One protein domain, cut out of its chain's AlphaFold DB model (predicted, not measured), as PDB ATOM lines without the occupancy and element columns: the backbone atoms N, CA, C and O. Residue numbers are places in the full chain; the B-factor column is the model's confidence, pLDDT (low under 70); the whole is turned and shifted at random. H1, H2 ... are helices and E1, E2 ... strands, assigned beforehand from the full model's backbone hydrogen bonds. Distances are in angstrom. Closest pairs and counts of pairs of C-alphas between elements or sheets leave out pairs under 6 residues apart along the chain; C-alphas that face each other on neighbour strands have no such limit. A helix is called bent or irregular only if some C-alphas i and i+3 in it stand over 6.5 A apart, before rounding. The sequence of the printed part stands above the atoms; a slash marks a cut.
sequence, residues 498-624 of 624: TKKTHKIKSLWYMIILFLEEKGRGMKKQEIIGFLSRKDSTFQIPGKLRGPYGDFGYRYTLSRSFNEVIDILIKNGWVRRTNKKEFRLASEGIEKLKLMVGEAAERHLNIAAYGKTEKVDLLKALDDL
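AT A GLANCE: This is residues 498 to 624 of the 624 residues of an uncharacterized protein of Deltaproteobacteria bacterium (UniProt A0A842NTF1). H2 runs through the middle of a small helical body: H6 packs on it and H7 on H6, H3 lies on the side away from H6, H5 crosses its direction, and two small hairpins lie by it, E3 with E4 toward its beginning and E1 with E2 toward its end. From this body an arm with H4 reaches far out and makes the length, while the short H1 lies beyond the beginning of H2. The printed part has 127 residues, with seven named helices and four named strands in the order H1 H2 H3 H4 H5 E1 E2 H6 E3 E4 H7; the two sheets are antiparallel pairs, E1 - E2 and E3 - E4, and the class is mostly helix. The whole is compact, with a radius of gyration of the C-alphas of 14.8 A, and the C-alphas span 46 by 33 by 26 A.

IN THESE COORDINATES: E3 is residues 603 to 606 and E4 residues 610 to 613, 10.4 A long. E1 is residues 574 to 576 and E2 residues 581 to 584, 10.5 A long. H2, residues 503 to 514, is 16.2 A long and begins at C-alpha 503 at (-49.078, -26.666, -35.572). H6, residues 586 to 598, is the longest helix at 18.5 A. H7, residues 614 to 622, is 12.4 A long and ends at C-alpha 622 at (-55.307, -15.074, -51.229). H5, residues 561 to 570, is 14.0 A long, and H3, residues 524 to 531, is 10.6 A long. H4, residues 542 to 548, is 10.3 A long; it is irregular, but only just, with C-alphas 543 and 546 6.7 A apart. H1 is residues 498 to 501, with C-alpha 498 at (-47.516, -27.835, -26.009).

HOW THE PARTS SIT: E3 and E4 form an antiparallel hairpin, in which N 604 and O 612 are 2.9 A apart and N 606 and O 610 are 2.8 A apart, both within hydrogen-bond range. The closest C-alphas of H2 and E3 are those of Trp 508 and Ile 606, 5.1 A apart. E1 and E2 form the other antiparallel hairpin, with N 575 and O 583 within hydrogen-bond range at 2.8 A. The closest C-alphas of H2 and E2 are those of Leu 513 and Leu 584, 5.8 A apart. Residues 522 to 523 make a short antiparallel pairing with residues 581 to 582 of E2. H2 and H6 touch, the C-alphas of Leu 507 and Leu 592 being closest at 6.3 A, and run opposite ways at a steep tilt of 52 degrees. H6 and H7 touch, the C-alphas of Lys 593 and Leu 621 being closest at 6.5 A, and run opposite ways at a shallow tilt of 29 degrees. H2 and H5 are close but not clearly touching, about perpendicular at 89 degrees, with the C-alphas of Ser 506 and Val 564 closest at 7.4 A. The closest C-alphas of H5 and E1 are those of Leu 568 and Val 574, 5.2 A apart. H2 and H3 are close but not clearly touching, with the C-alphas of Ile 512 and Ile 527 closest at 7.3 A. H4 is apart from H3 and from H5, and H1 and H2 meet only through their link. In H3, H5, H6 and H7 every O i to N i+4 pair is within hydrogen-bond range; in H2 it is 7 of 8, in H4 1 of 3, with 1 of 4 O i to N i+3 pairs, and H1 is too short for an O i to N i+4 pair.

THE WHOLE: The C-alphas of Lys 543 and Asp 623, the two farthest apart, are 46.9 A apart. The printed part has no cut and ends at residue 624, the chain's last. The link from H4 to H5, residues 549 to 560, is long. The mean pLDDT of the printed part is 74.1, and 50 residues are under 70: residues 501 to 506, 517 to 519, 528 to 529, 531 to 563 and 605 to 610.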
ATOM      1  N   THR A 498     -48.375 -28.428 -24.972       80.94
ATOM      2  CA  THR A 498     -47.516 -27.835 -26.009       80.94
ATOM      3  C   THR A 498     -47.567 -28.633 -27.315       80.94
ATOM      4  O   THR A 498     -47.561 -28.080 -28.413       80.94
ATOM      5  N   LYS A 499     -47.727 -29.959 -27.242       77.00
ATOM      6  CA  LYS A 499     -47.960 -30.778 -28.442       77.00
ATOM      7  C   LYS A 499     -49.260 -30.428 -29.168       77.00
ATOM      8  O   LYS A 499     -49.314 -30.581 -30.386       77.00
ATOM      9  N   LYS A 500     -50.290 -29.936 -28.468       70.00
ATOM     10  CA  LYS A 500     -51.543 -29.485 -29.102       70.00
ATOM     11  C   LYS A 500     -51.340 -28.192 -29.903       70.00
ATOM     12  O   LYS A 500     -52.013 -28.006 -30.914       70.00
ATOM     13  N   THR A 501     -50.393 -27.338 -29.505       62.44
ATOM     14  CA  THR A 501     -50.061 -26.065 -30.179       62.44
ATOM     15  C   THR A 501     -48.954 -26.197 -31.242       62.44
ATOM     16  O   THR A 501     -48.714 -25.268 -32.012       62.44
ATOM     17  N   HIS A 502     -48.351 -27.387 -31.393       61.41
ATOM     18  CA  HIS A 502     -47.233 -27.701 -32.304       61.41
ATOM     19  C   HIS A 502     -47.489 -27.436 -33.808       61.41
ATOM     20  O   HIS A 502     -46.550 -27.438 -34.612       61.41
ATOM     21  N   LYS A 503     -48.736 -27.153 -34.220       58.84
ATOM     22  CA  LYS A 503     -49.078 -26.666 -35.572       58.84
ATOM     23  C   LYS A 503     -48.166 -25.493 -35.999       58.84
ATOM     24  O   LYS A 503     -47.716 -25.454 -37.141       58.84
ATOM     25  N   ILE A 504     -47.781 -24.614 -35.071       58.72
ATOM     26  CA  ILE A 504     -46.962 -23.408 -35.312       58.72
ATOM     27  C   ILE A 504     -45.556 -23.707 -35.892       58.72
ATOM     28  O   ILE A 504     -44.967 -22.865 -36.562       58.72
ATOM     29  N   LYS A 505     -44.991 -24.910 -35.732       61.19
ATOM     30  CA  LYS A 505     -43.669 -25.235 -36.319       61.19
ATOM     31  C   LYS A 505     -43.748 -25.707 -37.771       61.19
ATOM     32  O   LYS A 505     -42.864 -25.401 -38.568       61.19
ATOM     33  N   SER A 506     -44.821 -26.417 -38.131       66.19
ATOM     34  CA  SER A 506     -45.124 -26.726 -39.540       66.19
ATOM     35  C   SER A 506     -45.416 -25.437 -40.313       66.19
ATOM     36  O   SER A 506     -44.964 -25.285 -41.444       66.19
ATOM     37  N   LEU A 507     -46.053 -24.473 -39.639       73.56
ATOM     38  CA  LEU A 507     -46.295 -23.127 -40.148       73.56
ATOM     39  C   LEU A 507     -44.996 -22.453 -40.626       73.56
ATOM     40  O   LEU A 507     -44.971 -21.958 -41.741       73.56
ATOM     41  N   TRP A 508     -43.890 -22.498 -39.871       78.69
ATOM     42  CA  TRP A 508     -42.629 -21.845 -40.271       78.69
ATOM     43  C   TRP A 508     -42.057 -22.347 -41.595       78.69
ATOM     44  O   TRP A 508     -41.711 -21.545 -42.458       78.69
ATOM     45  N   TYR A 509     -41.963 -23.666 -41.771       76.44
ATOM     46  CA  TYR A 509     -41.467 -24.248 -43.021       76.44
ATOM     47  C   TYR A 509     -42.378 -23.931 -44.190       76.44
ATOM     48  O   TYR A 509     -41.897 -23.642 -45.279       76.44
ATOM     49  N   MET A 510     -43.687 -23.993 -43.955       81.75
ATOM     50  CA  MET A 510     -44.675 -23.695 -44.977       81.75
ATOM     51  C   MET A 510     -44.608 -22.216 -45.367       81.75
ATOM     52  O   MET A 510     -44.615 -21.936 -46.556       81.75
ATOM     53  N   ILE A 511     -44.408 -21.297 -44.413       82.81
ATOM     54  CA  ILE A 511     -44.157 -19.876 -44.691       82.81
ATOM     55  C   ILE A 511     -42.860 -19.689 -45.485       82.81
ATOM     56  O   ILE A 511     -42.872 -18.973 -46.472       82.81
ATOM     57  N   ILE A 512     -41.750 -20.333 -45.112       81.62
ATOM     58  CA  ILE A 512     -40.474 -20.196 -45.845       81.62
ATOM     59  C   ILE A 512     -40.611 -20.696 -47.288       81.62
ATOM     60  O   ILE A 512     -40.153 -20.034 -48.212       81.62
ATOM     61  N   LEU A 513     -41.256 -21.850 -47.480       84.00
ATOM     62  CA  LEU A 513     -41.510 -22.413 -48.807       84.00
ATOM     63  C   LEU A 513     -42.514 -21.583 -49.614       84.00
ATOM     64  O   LEU A 513     -42.438 -21.586 -50.837       84.00
ATOM     65  N   PHE A 514     -43.450 -20.913 -48.943       85.06
ATOM     66  CA  PHE A 514     -44.428 -20.017 -49.555       85.06
ATOM     67  C   PHE A 514     -43.799 -18.689 -49.989       85.06
ATOM     68  O   PHE A 514     -44.015 -18.244 -51.108       85.06
ATOM     69  N   LEU A 515     -42.968 -18.092 -49.131       77.81
ATOM     70  CA  LEU A 515     -42.226 -16.860 -49.413       77.81
ATOM     71  C   LEU A 515     -41.088 -17.071 -50.419       77.81
ATOM     72  O   LEU A 515     -40.357 -16.133 -50.739       77.81
ATOM     73  N   GLU A 516     -40.913 -18.292 -50.920       80.19
ATOM     74  CA  GLU A 516     -40.012 -18.522 -52.023       80.19
ATOM     75  C   GLU A 516     -40.541 -17.861 -53.303       80.19
ATOM     76  O   GLU A 516     -41.520 -18.290 -53.913       80.19
ATOM     77  N   GLU A 517     -39.817 -16.844 -53.761       60.56
ATOM     78  CA  GLU A 517     -40.094 -16.198 -55.032       60.56
ATOM     79  C   GLU A 517     -40.147 -17.209 -56.195       60.56
ATOM     80  O   GLU A 517     -39.172 -17.906 -56.500       60.56
ATOM     81  N   LYS A 518     -41.274 -17.177 -56.922       59.41
ATOM     82  CA  LYS A 518     -41.486 -17.767 -58.260       59.41
ATOM     83  C   LYS A 518     -41.750 -19.271 -58.304       59.41
ATOM     84  O   LYS A 518     -41.644 -19.866 -59.378       59.41
ATOM     85  N   GLY A 519     -42.096 -19.898 -57.179       65.38
ATOM     86  CA  GLY A 519     -42.526 -21.298 -57.149       65.38
ATOM     87  C   GLY A 519     -41.508 -22.257 -57.768       65.38
ATOM     88  O   GLY A 519     -41.899 -23.306 -58.285       65.38
ATOM     89  N   ARG A 520     -40.217 -21.893 -57.763       80.12
ATOM     90  CA  ARG A 520     -39.100 -22.672 -58.321       80.12
ATOM     91  C   ARG A 520     -38.652 -23.774 -57.355       80.12
ATOM     92  O   ARG A 520     -38.031 -24.741 -57.787       80.12
ATOM     93  N   GLY A 521     -39.113 -23.742 -56.113       82.69
ATOM     94  CA  GLY A 521     -38.727 -24.644 -55.046       82.69
ATOM     95  C   GLY A 521     -37.341 -24.360 -54.498       82.69
ATOM     96  O   GLY A 521     -36.390 -24.070 -55.223       82.69
ATOM     97  N   MET A 522     -37.216 -24.548 -53.192       87.06
ATOM     98  CA  MET A 522     -35.972 -24.299 -52.486       87.06
ATOM     99  C   MET A 522     -35.176 -25.584 -52.322       87.06
ATOM    100  O   MET A 522     -35.699 -26.627 -51.914       87.06
ATOM    101  N   LYS A 523     -33.872 -25.518 -52.572       86.06
ATOM    102  CA  LYS A 523     -32.937 -26.571 -52.176       86.06
ATOM    103  C   LYS A 523     -32.828 -26.611 -50.659       86.06
ATOM    104  O   LYS A 523     -32.947 -25.595 -49.976       86.06
ATOM    105  N   LYS A 524     -32.491 -27.788 -50.126       82.12
ATOM    106  CA  LYS A 524     -32.214 -27.977 -48.693       82.12
ATOM    107  C   LYS A 524     -31.251 -26.914 -48.145       82.12
ATOM    108  O   LYS A 524     -31.503 -26.366 -47.082       82.12
ATOM    109  N   GLN A 525     -30.178 -26.607 -48.875       74.31
ATOM    110  CA  GLN A 525     -29.179 -25.617 -48.466       74.31
ATOM    111  C   GLN A 525     -29.731 -24.188 -48.427       74.31
ATOM    112  O   GLN A 525     -29.307 -23.411 -47.582       74.31
ATOM    113  N   GLU A 526     -30.678 -23.840 -49.302       78.06
ATOM    114  CA  GLU A 526     -31.323 -22.522 -49.288       78.06
ATOM    115  C   GLU A 526     -32.230 -22.392 -48.062       78.06
ATOM    116  O   GLU A 526     -32.117 -21.417 -47.328       78.06
ATOM    117  N   ILE A 527     -33.058 -23.407 -47.783       77.94
ATOM    118  CA  ILE A 527     -33.941 -23.421 -46.603       77.94
ATOM    119  C   ILE A 527     -33.112 -23.370 -45.319       77.94
ATOM    120  O   ILE A 527     -33.402 -22.578 -44.427       77.94
ATOM    121  N   ILE A 528     -32.046 -24.174 -45.242       69.12
ATOM    122  CA  ILE A 528     -31.104 -24.127 -44.120       69.12
ATOM    123  C   ILE A 528     -30.462 -22.742 -44.024       69.12
ATOM    124  O   ILE A 528     -30.429 -22.192 -42.935       69.12
ATOM    125  N   GLY A 529     -30.023 -22.148 -45.137       68.50
ATOM    126  CA  GLY A 529     -29.429 -20.809 -45.159       68.50
ATOM    127  C   GLY A 529     -30.369 -19.707 -44.659       68.50
ATOM    128  O   GLY A 529     -29.909 -18.785 -43.987       68.50
ATOM    129  N   PHE A 530     -31.673 -19.810 -44.935       70.62
ATOM    130  CA  PHE A 530     -32.692 -18.920 -44.368       70.62
ATOM    131  C   PHE A 530     -32.855 -19.129 -42.861       70.62
ATOM    132  O   PHE A 530     -32.847 -18.159 -42.105       70.62
ATOM    133  N   LEU A 531     -32.948 -20.387 -42.424       65.62
ATOM    134  CA  LEU A 531     -33.064 -20.736 -41.007       65.62
ATOM    135  C   LEU A 531     -31.802 -20.369 -40.204       65.62
ATOM    136  O   LEU A 531     -31.909 -20.062 -39.022       65.62
ATOM    137  N   SER A 532     -30.625 -20.362 -40.840       60.31
ATOM    138  CA  SER A 532     -29.320 -20.138 -40.202       60.31
ATOM    139  C   SER A 532     -28.707 -18.754 -40.437       60.31
ATOM    140  O   SER A 532     -27.562 -18.536 -40.052       60.31
ATOM    141  N   ARG A 533     -29.399 -17.822 -41.113       61.81
ATOM    142  CA  ARG A 533     -28.851 -16.504 -41.523       61.81
ATOM    143  C   ARG A 533     -27.531 -16.568 -42.316       61.81
ATOM    144  O   ARG A 533     -26.798 -15.583 -42.359       61.81
ATOM    145  N   LYS A 534     -27.249 -17.687 -42.993       58.66
ATOM    146  CA  LYS A 534     -25.973 -17.957 -43.689       58.66
ATOM    147  C   LYS A 534     -24.745 -18.021 -42.761       58.66
ATOM    148  O   LYS A 534     -23.625 -17.843 -43.242       58.66
ATOM    149  N   ASP A 535     -24.930 -18.298 -41.468       56.03
ATOM    150  CA  ASP A 535     -23.812 -18.535 -40.549       56.03
ATOM    151  C   ASP A 535     -22.943 -19.719 -41.024       56.03
ATOM    152  O   ASP A 535     -23.420 -20.693 -41.615       56.03
ATOM    153  N   SER A 536     -21.630 -19.618 -40.797       59.16
ATOM    154  CA  SER A 536     -20.638 -20.558 -41.333       59.16
ATOM    155  C   SER A 536     -20.645 -21.908 -40.607       59.16
ATOM    156  O   SER A 536     -20.421 -21.983 -39.399       59.16
ATOM    157  N   THR A 537     -20.762 -23.010 -41.358       56.09
ATOM    158  CA  THR A 537     -20.700 -24.390 -40.825       56.09
ATOM    159  C   THR A 537     -19.322 -24.768 -40.265       56.09
ATOM    160  O   THR A 537     -19.180 -25.762 -39.544       56.09
ATOM    161  N   PHE A 538     -18.287 -23.964 -40.540       61.06
ATOM    162  CA  PHE A 538     -16.935 -24.195 -40.031       61.06
ATOM    163  C   PHE A 538     -16.796 -23.977 -38.519       61.06
ATOM    164  O   PHE A 538     -15.822 -24.458 -37.941       61.06
ATOM    165  N   GLN A 539     -17.773 -23.330 -37.874       59.25
ATOM    166  CA  GLN A 539     -17.792 -23.114 -36.424       59.25
ATOM    167  C   GLN A 539     -17.963 -24.423 -35.624       59.25
ATOM    168  O   GLN A 539     -17.502 -24.507 -34.488       59.25
ATOM    169  N   ILE A 540     -18.545 -25.480 -36.214       60.53
ATOM    170  CA  ILE A 540     -18.642 -26.809 -35.585       60.53
ATOM    171  C   ILE A 540     -17.307 -27.561 -35.733       60.53
ATOM    172  O   ILE A 540     -16.801 -27.676 -36.861       60.53
ATOM    173  N   PRO A 541     -16.765 -28.179 -34.661       64.81
ATOM    174  CA  PRO A 541     -15.623 -29.084 -34.765       64.81
ATOM    175  C   PRO A 541     -15.871 -30.202 -35.788       64.81
ATOM    176  O   PRO A 541     -16.886 -30.890 -35.719       64.81
ATOM    177  N   GLY A 542     -14.930 -30.441 -36.710       67.06
ATOM    178  CA  GLY A 542     -15.116 -31.364 -37.845       67.06
ATOM    179  C   GLY A 542     -15.654 -32.754 -37.467       67.06
ATOM    180  O   GLY A 542     -16.568 -33.256 -38.115       67.06
ATOM    181  N   LYS A 543     -15.176 -33.329 -36.352       69.50
ATOM    182  CA  LYS A 543     -15.636 -34.633 -35.832       69.50
ATOM    183  C   LYS A 543     -17.122 -34.678 -35.432       69.50
ATOM    184  O   LYS A 543     -17.689 -35.760 -35.333       69.50
ATOM    185  N   LEU A 544     -17.745 -33.524 -35.185       65.06
ATOM    186  CA  LEU A 544     -19.162 -33.396 -34.827       65.06
ATOM    187  C   LEU A 544     -20.051 -33.101 -36.047       65.06
ATOM    188  O   LEU A 544     -21.251 -33.351 -35.989       65.06
ATOM    189  N   ARG A 545     -19.486 -32.653 -37.177       66.69
ATOM    190  CA  ARG A 545     -20.267 -32.293 -38.377       66.69
ATOM    191  C   ARG A 545     -20.999 -33.475 -39.009       66.69
ATOM    192  O   ARG A 545     -22.050 -33.290 -39.597       66.69
ATOM    193  N   GLY A 546     -20.474 -34.696 -38.891       62.50
ATOM    194  CA  GLY A 546     -21.149 -35.892 -39.411       62.50
ATOM    195  C   GLY A 546     -22.428 -36.228 -38.627       62.50
ATOM    196  O   GLY A 546     -23.518 -36.147 -39.189       62.50
ATOM    197  N   PRO A 547     -22.322 -36.573 -37.327       54.75
ATOM    198  CA  PRO A 547     -23.470 -36.984 -36.514       54.75
ATOM    199  C   PRO A 547     -24.526 -35.892 -36.310       54.75
ATOM    200  O   PRO A 547     -25.703 -36.215 -36.169       54.75
ATOM    201  N   TYR A 548     -24.112 -34.621 -36.290       58.31
ATOM    202  CA  TYR A 548     -25.007 -33.484 -36.069       58.31
ATOM    203  C   TYR A 548     -25.303 -32.702 -37.359       58.31
ATOM    204  O   TYR A 548     -26.131 -31.804 -37.341       58.31
ATOM    205  N   GLY A 549     -24.712 -33.067 -38.501       50.97
ATOM    206  CA  GLY A 549     -24.881 -32.352 -39.770       50.97
ATOM    207  C   GLY A 549     -24.369 -30.905 -39.735       50.97
ATOM    208  O   GLY A 549     -23.700 -30.476 -38.795       50.97
ATOM    209  N   ASP A 550     -24.773 -30.128 -40.742       47.47
ATOM    210  CA  ASP A 550     -24.633 -28.663 -40.798       47.47
ATOM    211  C   ASP A 550     -25.554 -27.932 -39.790       47.47
ATOM    212  O   ASP A 550     -25.914 -26.776 -39.997       47.47
ATOM    213  N   PHE A 551     -25.991 -28.588 -38.704       43.06
ATOM    214  CA  PHE A 551     -26.867 -27.959 -37.717       43.06
ATOM    215  C   PHE A 551     -26.111 -26.967 -36.840       43.06
ATOM    216  O   PHE A 551     -25.556 -27.299 -35.787       43.06
ATOM    217  N   GLY A 552     -26.242 -25.711 -37.224       42.94
ATOM    218  CA  GLY A 552     -26.839 -24.707 -36.361       42.94
ATOM    219  C   GLY A 552     -27.310 -23.524 -37.223       42.94
ATOM    220  O   GLY A 552     -27.228 -23.569 -38.442       42.94
ATOM    221  N   TYR A 553     -27.826 -22.439 -36.683       50.03
ATOM    222  CA  TYR A 553     -27.533 -21.902 -35.377       50.03
ATOM    223  C   TYR A 553     -28.698 -21.012 -34.938       50.03
ATOM    224  O   TYR A 553     -29.294 -20.308 -35.750       50.03
ATOM    225  N   ARG A 554     -28.922 -21.023 -33.613       44.19
ATOM    226  CA  ARG A 554     -29.669 -20.028 -32.833       44.19
ATOM    227  C   ARG A 554     -31.208 -20.237 -32.806       44.19
ATOM    228  O   ARG A 554     -31.964 -19.356 -33.131       44.19
ATOM    229  N   TYR A 555     -31.709 -21.362 -32.298       48.09
ATOM    230  CA  TYR A 555     -33.119 -21.823 -32.370       48.09
ATOM    231  C   TYR A 555     -33.468 -22.442 -33.718       48.09
ATOM    232  O   TYR A 555     -33.022 -21.982 -34.759       48.09
ATOM    233  N   THR A 556     -34.345 -23.442 -33.674       42.34
ATOM    234  CA  THR A 556     -34.772 -24.307 -34.782       42.34
ATOM    235  C   THR A 556     -33.791 -25.464 -34.999       42.34
ATOM    236  O   THR A 556     -32.647 -25.302 -35.387       42.34
ATOM    237  N   LEU A 557     -34.151 -26.704 -34.707       44.72
ATOM    238  CA  LEU A 557     -35.450 -27.344 -34.808       44.72
ATOM    239  C   LEU A 557     -35.472 -28.483 -33.796       44.72
ATOM    240  O   LEU A 557     -34.499 -29.221 -33.673       44.72
ATOM    241  N   SER A 558     -36.612 -28.698 -33.154       44.06
ATOM    242  CA  SER A 558     -36.884 -29.892 -32.349       44.06
ATOM    243  C   SER A 558     -36.781 -31.206 -33.147       44.06
ATOM    244  O   SER A 558     -37.033 -32.277 -32.619       44.06
ATOM    245  N   ARG A 559     -36.489 -31.141 -34.450       52.78
ATOM    246  CA  ARG A 559     -36.481 -32.239 -35.417       52.78
ATOM    247  C   ARG A 559     -35.512 -31.896 -36.540       52.78
ATOM    248  O   ARG A 559     -35.367 -30.730 -36.887       52.78
ATOM    249  N   SER A 560     -34.843 -32.874 -37.140       58.44
ATOM    250  CA  SER A 560     -33.970 -32.557 -38.284       58.44
ATOM    251  C   SER A 560     -34.785 -31.946 -39.440       58.44
ATOM    252  O   SER A 560     -35.983 -32.201 -39.548       58.44
ATOM    253  N   PHE A 561     -34.154 -31.186 -40.345       69.31
ATOM    254  CA  PHE A 561     -34.806 -30.675 -41.558       69.31
ATOM    255  C   PHE A 561     -35.536 -31.804 -42.290       69.31
ATOM    256  O   PHE A 561     -36.688 -31.654 -42.676       69.31
ATOM    257  N   ASN A 562     -34.864 -32.954 -42.421       67.69
ATOM    258  CA  ASN A 562     -35.423 -34.129 -43.077       67.69
ATOM    259  C   ASN A 562     -36.688 -34.598 -42.357       67.69
ATOM    260  O   ASN A 562     -37.689 -34.838 -42.999       67.69
ATOM    261  N   GLU A 563     -36.670 -34.655 -41.028       63.59
ATOM    262  CA  GLU A 563     -37.808 -35.135 -40.252       63.59
ATOM    263  C   GLU A 563     -39.044 -34.238 -40.400       63.59
ATOM    264  O   GLU A 563     -40.146 -34.749 -40.582       63.59
ATOM    265  N   VAL A 564     -38.884 -32.909 -40.361       70.75
ATOM    266  CA  VAL A 564     -40.024 -32.004 -40.572       70.75
ATOM    267  C   VAL A 564     -40.525 -32.102 -42.010       70.75
ATOM    268  O   VAL A 564     -41.722 -32.253 -42.236       70.75
ATOM    269  N   ILE A 565     -39.620 -32.070 -42.984       78.81
ATOM    270  CA  ILE A 565     -39.971 -32.155 -44.401       78.81
ATOM    271  C   ILE A 565     -40.624 -33.493 -44.751       78.81
ATOM    272  O   ILE A 565     -41.593 -33.496 -45.499       78.81
ATOM    273  N   ASP A 566     -40.169 -34.609 -44.187       77.38
ATOM    274  CA  ASP A 566     -40.759 -35.929 -44.410       77.38
ATOM    275  C   ASP A 566     -42.197 -35.987 -43.873       77.38
ATOM    276  O   ASP A 566     -43.064 -36.572 -44.518       77.38
ATOM    277  N   ILE A 567     -42.490 -35.335 -42.738       75.75
ATOM    278  CA  ILE A 567     -43.864 -35.193 -42.221       75.75
ATOM    279  C   ILE A 567     -44.715 -34.359 -43.179       75.75
ATOM    280  O   ILE A 567     -45.824 -34.763 -43.522       75.75
ATOM    281  N   LEU A 568     -44.200 -33.210 -43.627       84.75
ATOM    282  CA  LEU A 568     -44.921 -32.333 -44.552       84.75
ATOM    283  C   LEU A 568     -45.172 -33.016 -45.904       84.75
ATOM    284  O   LEU A 568     -46.248 -32.853 -46.472       84.75
ATOM    285  N   ILE A 569     -44.216 -33.814 -46.392       88.06
ATOM    286  CA  ILE A 569     -44.357 -34.631 -47.604       88.06
ATOM    287  C   ILE A 569     -45.379 -35.743 -47.399       88.06
ATOM    288  O   ILE A 569     -46.267 -35.917 -48.228       88.06
ATOM    289  N   LYS A 570     -45.290 -36.477 -46.288       86.19
ATOM    290  CA  LYS A 570     -46.229 -37.555 -45.961       86.19
ATOM    291  C   LYS A 570     -47.673 -37.053 -45.871       86.19
ATOM    292  O   LYS A 570     -48.584 -37.784 -46.239       86.19
ATOM    293  N   ASN A 571     -47.868 -35.823 -45.400       86.69
ATOM    294  CA  ASN A 571     -49.179 -35.185 -45.301       86.69
ATOM    295  C   ASN A 571     -49.654 -34.533 -46.613       86.69
ATOM    296  O   ASN A 571     -50.713 -33.920 -46.606       86.69
ATOM    297  N   GLY A 572     -48.870 -34.591 -47.696       90.06
ATOM    298  CA  GLY A 572     -49.212 -33.955 -48.972       90.06
ATOM    299  C   GLY A 572     -49.009 -32.436 -49.012       90.06
ATOM    300  O   GLY A 572     -49.208 -31.819 -50.051       90.06
ATOM    301  N   TRP A 573     -48.557 -31.806 -47.921       92.81
ATOM    302  CA  TRP A 573     -48.430 -30.345 -47.822       92.81
ATOM    303  C   TRP A 573     -47.188 -29.803 -48.528       92.81
ATOM    304  O   TRP A 573     -47.177 -28.668 -48.997       92.81
ATOM    305  N   VAL A 574     -46.129 -30.603 -48.617       91.81
ATOM    306  CA  VAL A 574     -44.894 -30.264 -49.330       91.81
ATOM    307  C   VAL A 574     -44.597 -31.356 -50.343       91.81
ATOM    308  O   VAL A 574     -44.799 -32.533 -50.079       91.81
ATOM    309  N   ARG A 575     -44.069 -30.992 -51.509       92.44
ATOM    310  CA  ARG A 575     -43.606 -31.949 -52.518       92.44
ATOM    311  C   ARG A 575     -42.132 -31.755 -52.822       92.44
ATOM    312  O   ARG A 575     -41.621 -30.633 -52.811       92.44
ATOM    313  N   ARG A 576     -41.458 -32.860 -53.134       92.12
ATOM    314  CA  ARG A 576     -40.071 -32.861 -53.600       92.12
ATOM    315  C   ARG A 576     -40.043 -32.876 -55.126       92.12
ATOM    316  O   ARG A 576     -40.657 -33.740 -55.740       92.12
ATOM    317  N   THR A 577     -39.339 -31.929 -55.739       86.56
ATOM    318  CA  THR A 577     -39.169 -31.864 -57.197       86.56
ATOM    319  C   THR A 577     -38.090 -32.841 -57.672       86.56
ATOM    320  O   THR A 577     -37.234 -33.283 -56.899       86.56
ATOM    321  N   ASN A 578     -38.055 -33.101 -58.982       80.50
ATOM    322  CA  ASN A 578     -37.021 -33.923 -59.627       80.50
ATOM    323  C   ASN A 578     -35.595 -33.372 -59.417       80.50
ATOM    324  O   ASN A 578     -34.625 -34.123 -59.466       80.50
ATOM    325  N   LYS A 579     -35.457 -32.072 -59.116       81.25
ATOM    326  CA  LYS A 579     -34.181 -31.406 -58.806       81.25
ATOM    327  C   LYS A 579     -33.804 -31.463 -57.319       81.25
ATOM    328  O   LYS A 579     -32.857 -30.801 -56.901       81.25
ATOM    329  N   LYS A 580     -34.511 -32.271 -56.518       84.38
ATOM    330  CA  LYS A 580     -34.370 -32.361 -55.051       84.38
ATOM    331  C   LYS A 580     -34.690 -31.042 -54.323       84.38
ATOM    332  O   LYS A 580     -34.213 -30.850 -53.207       84.38
ATOM    333  N   GLU A 581     -35.488 -30.168 -54.933       89.38
ATOM    334  CA  GLU A 581     -36.022 -28.957 -54.298       89.38
ATOM    335  C   GLU A 581     -37.344 -29.278 -53.594       89.38
ATOM    336  O   GLU A 581     -38.009 -30.260 -53.927       89.38
ATOM    337  N   PHE A 582     -37.733 -28.453 -52.631       90.62
ATOM    338  CA  PHE A 582     -38.978 -28.585 -51.883       90.62
ATOM    339  C   PHE A 582     -39.907 -27.432 -52.238       90.62
ATOM    340  O   PHE A 582     -39.463 -26.292 -52.361       90.62
ATOM    341  N   ARG A 583     -41.191 -27.736 -52.427       90.94
ATOM    342  CA  ARG A 583     -42.239 -26.755 -52.735       90.94
ATOM    343  C   ARG A 583     -43.461 -27.013 -51.883       90.94
ATOM    344  O   ARG A 583     -43.794 -28.174 -51.643       90.94
ATOM    345  N   LEU A 584     -44.152 -25.946 -51.503       90.75
ATOM    346  CA  LEU A 584     -45.490 -26.067 -50.950       90.75
ATOM    347  C   LEU A 584     -46.428 -26.629 -52.036       90.75
ATOM    348  O   LEU A 584     -46.355 -26.233 -53.202       90.75
ATOM    349  N   ALA A 585     -47.227 -27.629 -51.684       91.44
ATOM    350  CA  ALA A 585     -48.274 -28.164 -52.548       91.44
ATOM    351  C   ALA A 585     -49.571 -27.368 -52.351       91.44
ATOM    352  O   ALA A 585     -49.701 -26.655 -51.359       91.44
ATOM    353  N   SER A 586     -50.552 -27.524 -53.244       90.06
ATOM    354  CA  SER A 586     -51.852 -26.843 -53.126       90.06
ATOM    355  C   SER A 586     -52.545 -27.148 -51.793       90.06
ATOM    356  O   SER A 586     -52.966 -26.234 -51.095       90.06
ATOM    357  N   GLU A 587     -52.543 -28.413 -51.359       90.56
ATOM    358  CA  GLU A 587     -53.044 -28.805 -50.029       90.56
ATOM    359  C   GLU A 587     -52.264 -28.136 -48.885       90.56
ATOM    360  O   GLU A 587     -52.817 -27.819 -47.832       90.56
ATOM    361  N   GLY A 588     -50.968 -27.902 -49.091       90.00
ATOM    362  CA  GLY A 588     -50.124 -27.170 -48.156       90.00
ATOM    363  C   GLY A 588     -50.447 -25.681 -48.096       90.00
ATOM    364  O   GLY A 588     -50.381 -25.117 -47.010       90.00
ATOM    365  N   ILE A 589     -50.818 -25.048 -49.212       89.88
ATOM    366  CA  ILE A 589     -51.246 -23.639 -49.253       89.88
ATOM    367  C   ILE A 589     -52.548 -23.470 -48.467       89.88
ATOM    368  O   ILE A 589     -52.604 -22.649 -47.553       89.88
ATOM    369  N   GLU A 590     -53.542 -24.323 -48.719       90.62
ATOM    370  CA  GLU A 590     -54.803 -24.319 -47.965       90.62
ATOM    371  C   GLU A 590     -54.570 -24.546 -46.472       90.62
ATOM    372  O   GLU A 590     -55.106 -23.845 -45.606       90.62
ATOM    373  N   LYS A 591     -53.696 -25.502 -46.145       90.94
ATOM    374  CA  LYS A 591     -53.356 -25.772 -44.755       90.94
ATOM    375  C   LYS A 591     -52.612 -24.607 -44.104       90.94
ATOM    376  O   LYS A 591     -52.885 -24.298 -42.943       90.94
ATOM    377  N   LEU A 592     -51.699 -23.964 -44.833       89.69
ATOM    378  CA  LEU A 592     -50.977 -22.775 -44.393       89.69
ATOM    379  C   LEU A 592     -51.964 -21.651 -44.077       89.69
ATOM    380  O   LEU A 592     -51.936 -21.116 -42.974       89.69
ATOM    381  N   LYS A 593     -52.883 -21.364 -45.001       90.94
ATOM    382  CA  LYS A 593     -53.932 -20.350 -44.861       90.94
ATOM    383  C   LYS A 593     -54.799 -20.581 -43.629       90.94
ATOM    384  O   LYS A 593     -54.952 -19.672 -42.817       90.94
ATOM    385  N   LEU A 594     -55.273 -21.812 -43.428       88.69
ATOM    386  CA  LEU A 594     -56.023 -22.186 -42.227       88.69
ATOM    387  C   LEU A 594     -55.205 -21.935 -40.952       88.69
ATOM    388  O   LEU A 594     -55.696 -21.336 -40.002       88.69
ATOM    389  N   MET A 595     -53.943 -22.368 -40.931       87.12
ATOM    390  CA  MET A 595     -53.077 -22.237 -39.757       87.12
ATOM    391  C   MET A 595     -52.722 -20.782 -39.434       87.12
ATOM    392  O   MET A 595     -52.667 -20.421 -38.262       87.12
ATOM    393  N   VAL A 596     -52.510 -19.945 -40.452       86.94
ATOM    394  CA  VAL A 596     -52.320 -18.495 -40.298       86.94
ATOM    395  C   VAL A 596     -53.613 -17.849 -39.796       86.94
ATOM    396  O   VAL A 596     -53.569 -17.034 -38.878       86.94
ATOM    397  N   GLY A 597     -54.768 -18.234 -40.349       87.25
ATOM    398  CA  GLY A 597     -56.085 -17.743 -39.940       87.25
ATOM    399  C   GLY A 597     -56.414 -18.053 -38.477       87.25
ATOM    400  O   GLY A 597     -56.840 -17.154 -37.750       87.25
ATOM    401  N   GLU A 598     -56.131 -19.280 -38.032       84.69
ATOM    402  CA  GLU A 598     -56.318 -19.760 -36.652       84.69
ATOM    403  C   GLU A 598     -55.329 -19.142 -35.643       84.69
ATOM    404  O   GLU A 598     -55.592 -19.181 -34.441       84.69
ATOM    405  N   ALA A 599     -54.195 -18.588 -36.089       80.00
ATOM    406  CA  ALA A 599     -53.187 -18.033 -35.186       80.00
ATOM    407  C   ALA A 599     -53.729 -16.813 -34.420       80.00
ATOM    408  O   ALA A 599     -54.282 -15.888 -35.023       80.00
ATOM    409  N   ALA A 600     -53.569 -16.797 -33.096       77.38
ATOM    410  CA  ALA A 600     -54.094 -15.733 -32.238       77.38
ATOM    411  C   ALA A 600     -53.252 -14.448 -32.323       77.38
ATOM    412  O   ALA A 600     -53.738 -13.346 -32.070       77.38
ATOM    413  N   GLU A 601     -51.978 -14.579 -32.682       79.19
ATOM    414  CA  GLU A 601     -51.013 -13.497 -32.706       79.19
ATOM    415  C   GLU A 601     -51.149 -12.639 -33.973       79.19
ATOM    416  O   GLU A 601     -51.202 -13.138 -35.096       79.19
ATOM    417  N   ARG A 602     -51.120 -11.308 -33.805       84.69
ATOM    418  CA  ARG A 602     -51.067 -10.358 -34.934       84.69
ATOM    419  C   ARG A 602     -49.806 -10.536 -35.782       84.69
ATOM    420  O   ARG A 602     -49.831 -10.333 -36.992       84.69
ATOM    421  N   HIS A 603     -48.708 -10.900 -35.133       81.94
ATOM    422  CA  HIS A 603     -47.437 -11.112 -35.792       81.94
ATOM    423  C   HIS A 603     -47.025 -12.565 -35.657       81.94
ATOM    424  O   HIS A 603     -47.006 -13.107 -34.553       81.94
ATOM    425  N   LEU A 604     -46.628 -13.154 -36.774       78.50
ATOM    426  CA  LEU A 604     -46.140 -14.517 -36.814       78.50
ATOM    427  C   LEU A 604     -44.620 -14.483 -36.821       78.50
ATOM    428  O   LEU A 604     -43.992 -13.951 -37.740       78.50
ATOM    429  N   ASN A 605     -44.032 -15.051 -35.776       67.31
ATOM    430  CA  ASN A 605     -42.605 -15.326 -35.770       67.31
ATOM    431  C   ASN A 605     -42.350 -16.497 -36.718       67.31
ATOM    432  O   ASN A 605     -43.059 -17.499 -36.653       67.31
ATOM    433  N   ILE A 606     -41.357 -16.369 -37.593       69.44
ATOM    434  CA  ILE A 606     -40.855 -17.436 -38.457       69.44
ATOM    435  C   ILE A 606     -39.496 -17.813 -37.883       69.44
ATOM    436  O   ILE A 606     -38.558 -17.017 -37.972       69.44
ATOM    437  N   ALA A 607     -39.405 -19.002 -37.277       57.94
ATOM    438  CA  ALA A 607     -38.247 -19.410 -36.476       57.94
ATOM    439  C   ALA A 607     -37.969 -18.418 -35.315       57.94
ATOM    440  O   ALA A 607     -38.841 -17.650 -34.907       57.94
ATOM    441  N   ALA A 608     -36.760 -18.421 -34.748       48.28
ATOM    442  CA  ALA A 608     -36.210 -17.156 -34.251       48.28
ATOM    443  C   ALA A 608     -35.844 -16.325 -35.490       48.28
ATOM    444  O   ALA A 608     -35.570 -16.931 -36.494       48.28
ATOM    445  N   TYR A 609     -35.763 -14.998 -35.500       52.28
ATOM    446  CA  TYR A 609     -35.214 -14.180 -36.620       52.28
ATOM    447  C   TYR A 609     -36.142 -13.647 -37.703       52.28
ATOM    448  O   TYR A 609     -35.795 -12.591 -38.232       52.28
ATOM    449  N   GLY A 610     -37.249 -14.304 -38.042       62.69
ATOM    450  CA  GLY A 610     -38.227 -13.772 -38.993       62.69
ATOM    451  C   GLY A 610     -39.490 -13.303 -38.281       62.69
ATOM    452  O   GLY A 610     -39.942 -13.939 -37.332       62.69
ATOM    453  N   LYS A 611     -40.080 -12.201 -38.738       76.12
ATOM    454  CA  LYS A 611     -41.388 -11.731 -38.277       76.12
ATOM    455  C   LYS A 611     -42.169 -11.273 -39.498       76.12
ATOM    456  O   LYS A 611     -41.646 -10.491 -40.285       76.12
ATOM    457  N   THR A 612     -43.390 -11.764 -39.650       82.88
ATOM    458  CA  THR A 612     -44.324 -11.293 -40.674       82.88
ATOM    459  C   THR A 612     -45.620 -10.858 -40.008       82.88
ATOM    460  O   THR A 612     -46.030 -11.438 -38.996       82.88
ATOM    461  N   GLU A 613     -46.268  -9.829 -40.544       89.31
ATOM    462  CA  GLU A 613     -47.644  -9.522 -40.160       89.31
ATOM    463  C   GLU A 613     -48.549 -10.644 -40.669       89.31
ATOM    464  O   GLU A 613     -48.411 -11.115 -41.802       89.31
ATOM    465  N   LYS A 614     -49.493 -11.071 -39.827       90.62
ATOM    466  CA  LYS A 614     -50.502 -12.068 -40.200       90.62
ATOM    467  C   LYS A 614     -51.312 -11.611 -41.418       90.62
ATOM    468  O   LYS A 614     -51.607 -12.421 -42.287       90.62
ATOM    469  N   VAL A 615     -51.649 -10.321 -41.478       90.69
ATOM    470  CA  VAL A 615     -52.472  -9.732 -42.548       90.69
ATOM    471  C   VAL A 615     -51.756  -9.786 -43.895       90.69
ATOM    472  O   VAL A 615     -52.354 -10.217 -44.876       90.69
ATOM    473  N   ASP A 616     -50.473  -9.424 -43.933       89.38
ATOM    474  CA  ASP A 616     -49.686  -9.429 -45.171       89.38
ATOM    475  C   ASP A 616     -49.528 -10.847 -45.724       89.38
ATOM    476  O   ASP A 616     -49.655 -11.074 -46.927       89.38
ATOM    477  N   LEU A 617     -49.313 -11.820 -44.833       88.25
ATOM    478  CA  LEU A 617     -49.197 -13.221 -45.218       88.25
ATOM    479  C   LEU A 617     -50.528 -13.796 -45.723       88.25
ATOM    480  O   LEU A 617     -50.525 -14.526 -46.709       88.25
ATOM    481  N   LEU A 618     -51.657 -13.471 -45.078       89.56
ATOM    482  CA  LEU A 618     -52.984 -13.888 -45.550       89.56
ATOM    483  C   LEU A 618     -53.299 -13.300 -46.922       89.56
ATOM    484  O   LEU A 618     -53.713 -14.042 -47.803       89.56
ATOM    485  N   LYS A 619     -53.023 -12.008 -47.118       89.12
ATOM    486  CA  LYS A 619     -53.212 -11.348 -48.410       89.12
ATOM    487  C   LYS A 619     -52.403 -12.037 -49.508       89.12
ATOM    488  O   LYS A 619     -52.946 -12.363 -50.551       89.12
ATOM    489  N   ALA A 620     -51.131 -12.334 -49.244       85.94
ATOM    490  CA  ALA A 620     -50.297 -13.054 -50.199       85.94
ATOM    491  C   ALA A 620     -50.822 -14.475 -50.495       85.94
ATOM    492  O   ALA A 620     -50.648 -14.970 -51.604       85.94
ATOM    493  N   LEU A 621     -51.435 -15.148 -49.512       86.50
ATOM    494  CA  LEU A 621     -52.048 -16.473 -49.680       86.50
ATOM    495  C   LEU A 621     -53.379 -16.430 -50.445       86.50
ATOM    496  O   LEU A 621     -53.773 -17.457 -50.984       86.50
ATOM    497  N   ASP A 622     -54.074 -15.290 -50.459       86.50
ATOM    498  CA  ASP A 622     -55.307 -15.074 -51.229       86.50
ATOM    499  C   ASP A 622     -55.037 -14.779 -52.715       86.50
ATOM    500  O   ASP A 622     -55.912 -15.003 -53.547       86.50
ATOM    501  N   ASP A 623     -53.836 -14.296 -53.047       80.00
ATOM    502  CA  ASP A 623     -53.424 -13.942 -54.412       80.00
ATOM    503  C   ASP A 623     -52.957 -15.159 -55.264       80.00
ATOM    504  O   ASP A 623     -52.585 -14.984 -56.428       80.00
ATOM    505  N   LEU A 624     -52.955 -16.382 -54.705       72.12
ATOM    506  CA  LEU A 624     -52.602 -17.660 -55.361       72.12
ATOM    507  C   LEU A 624     -53.829 -18.545 -55.582       72.12
ATOM    508  O   LEU A 624     -53.830 -19.259 -56.614       72.12
TER     509      LEU A 624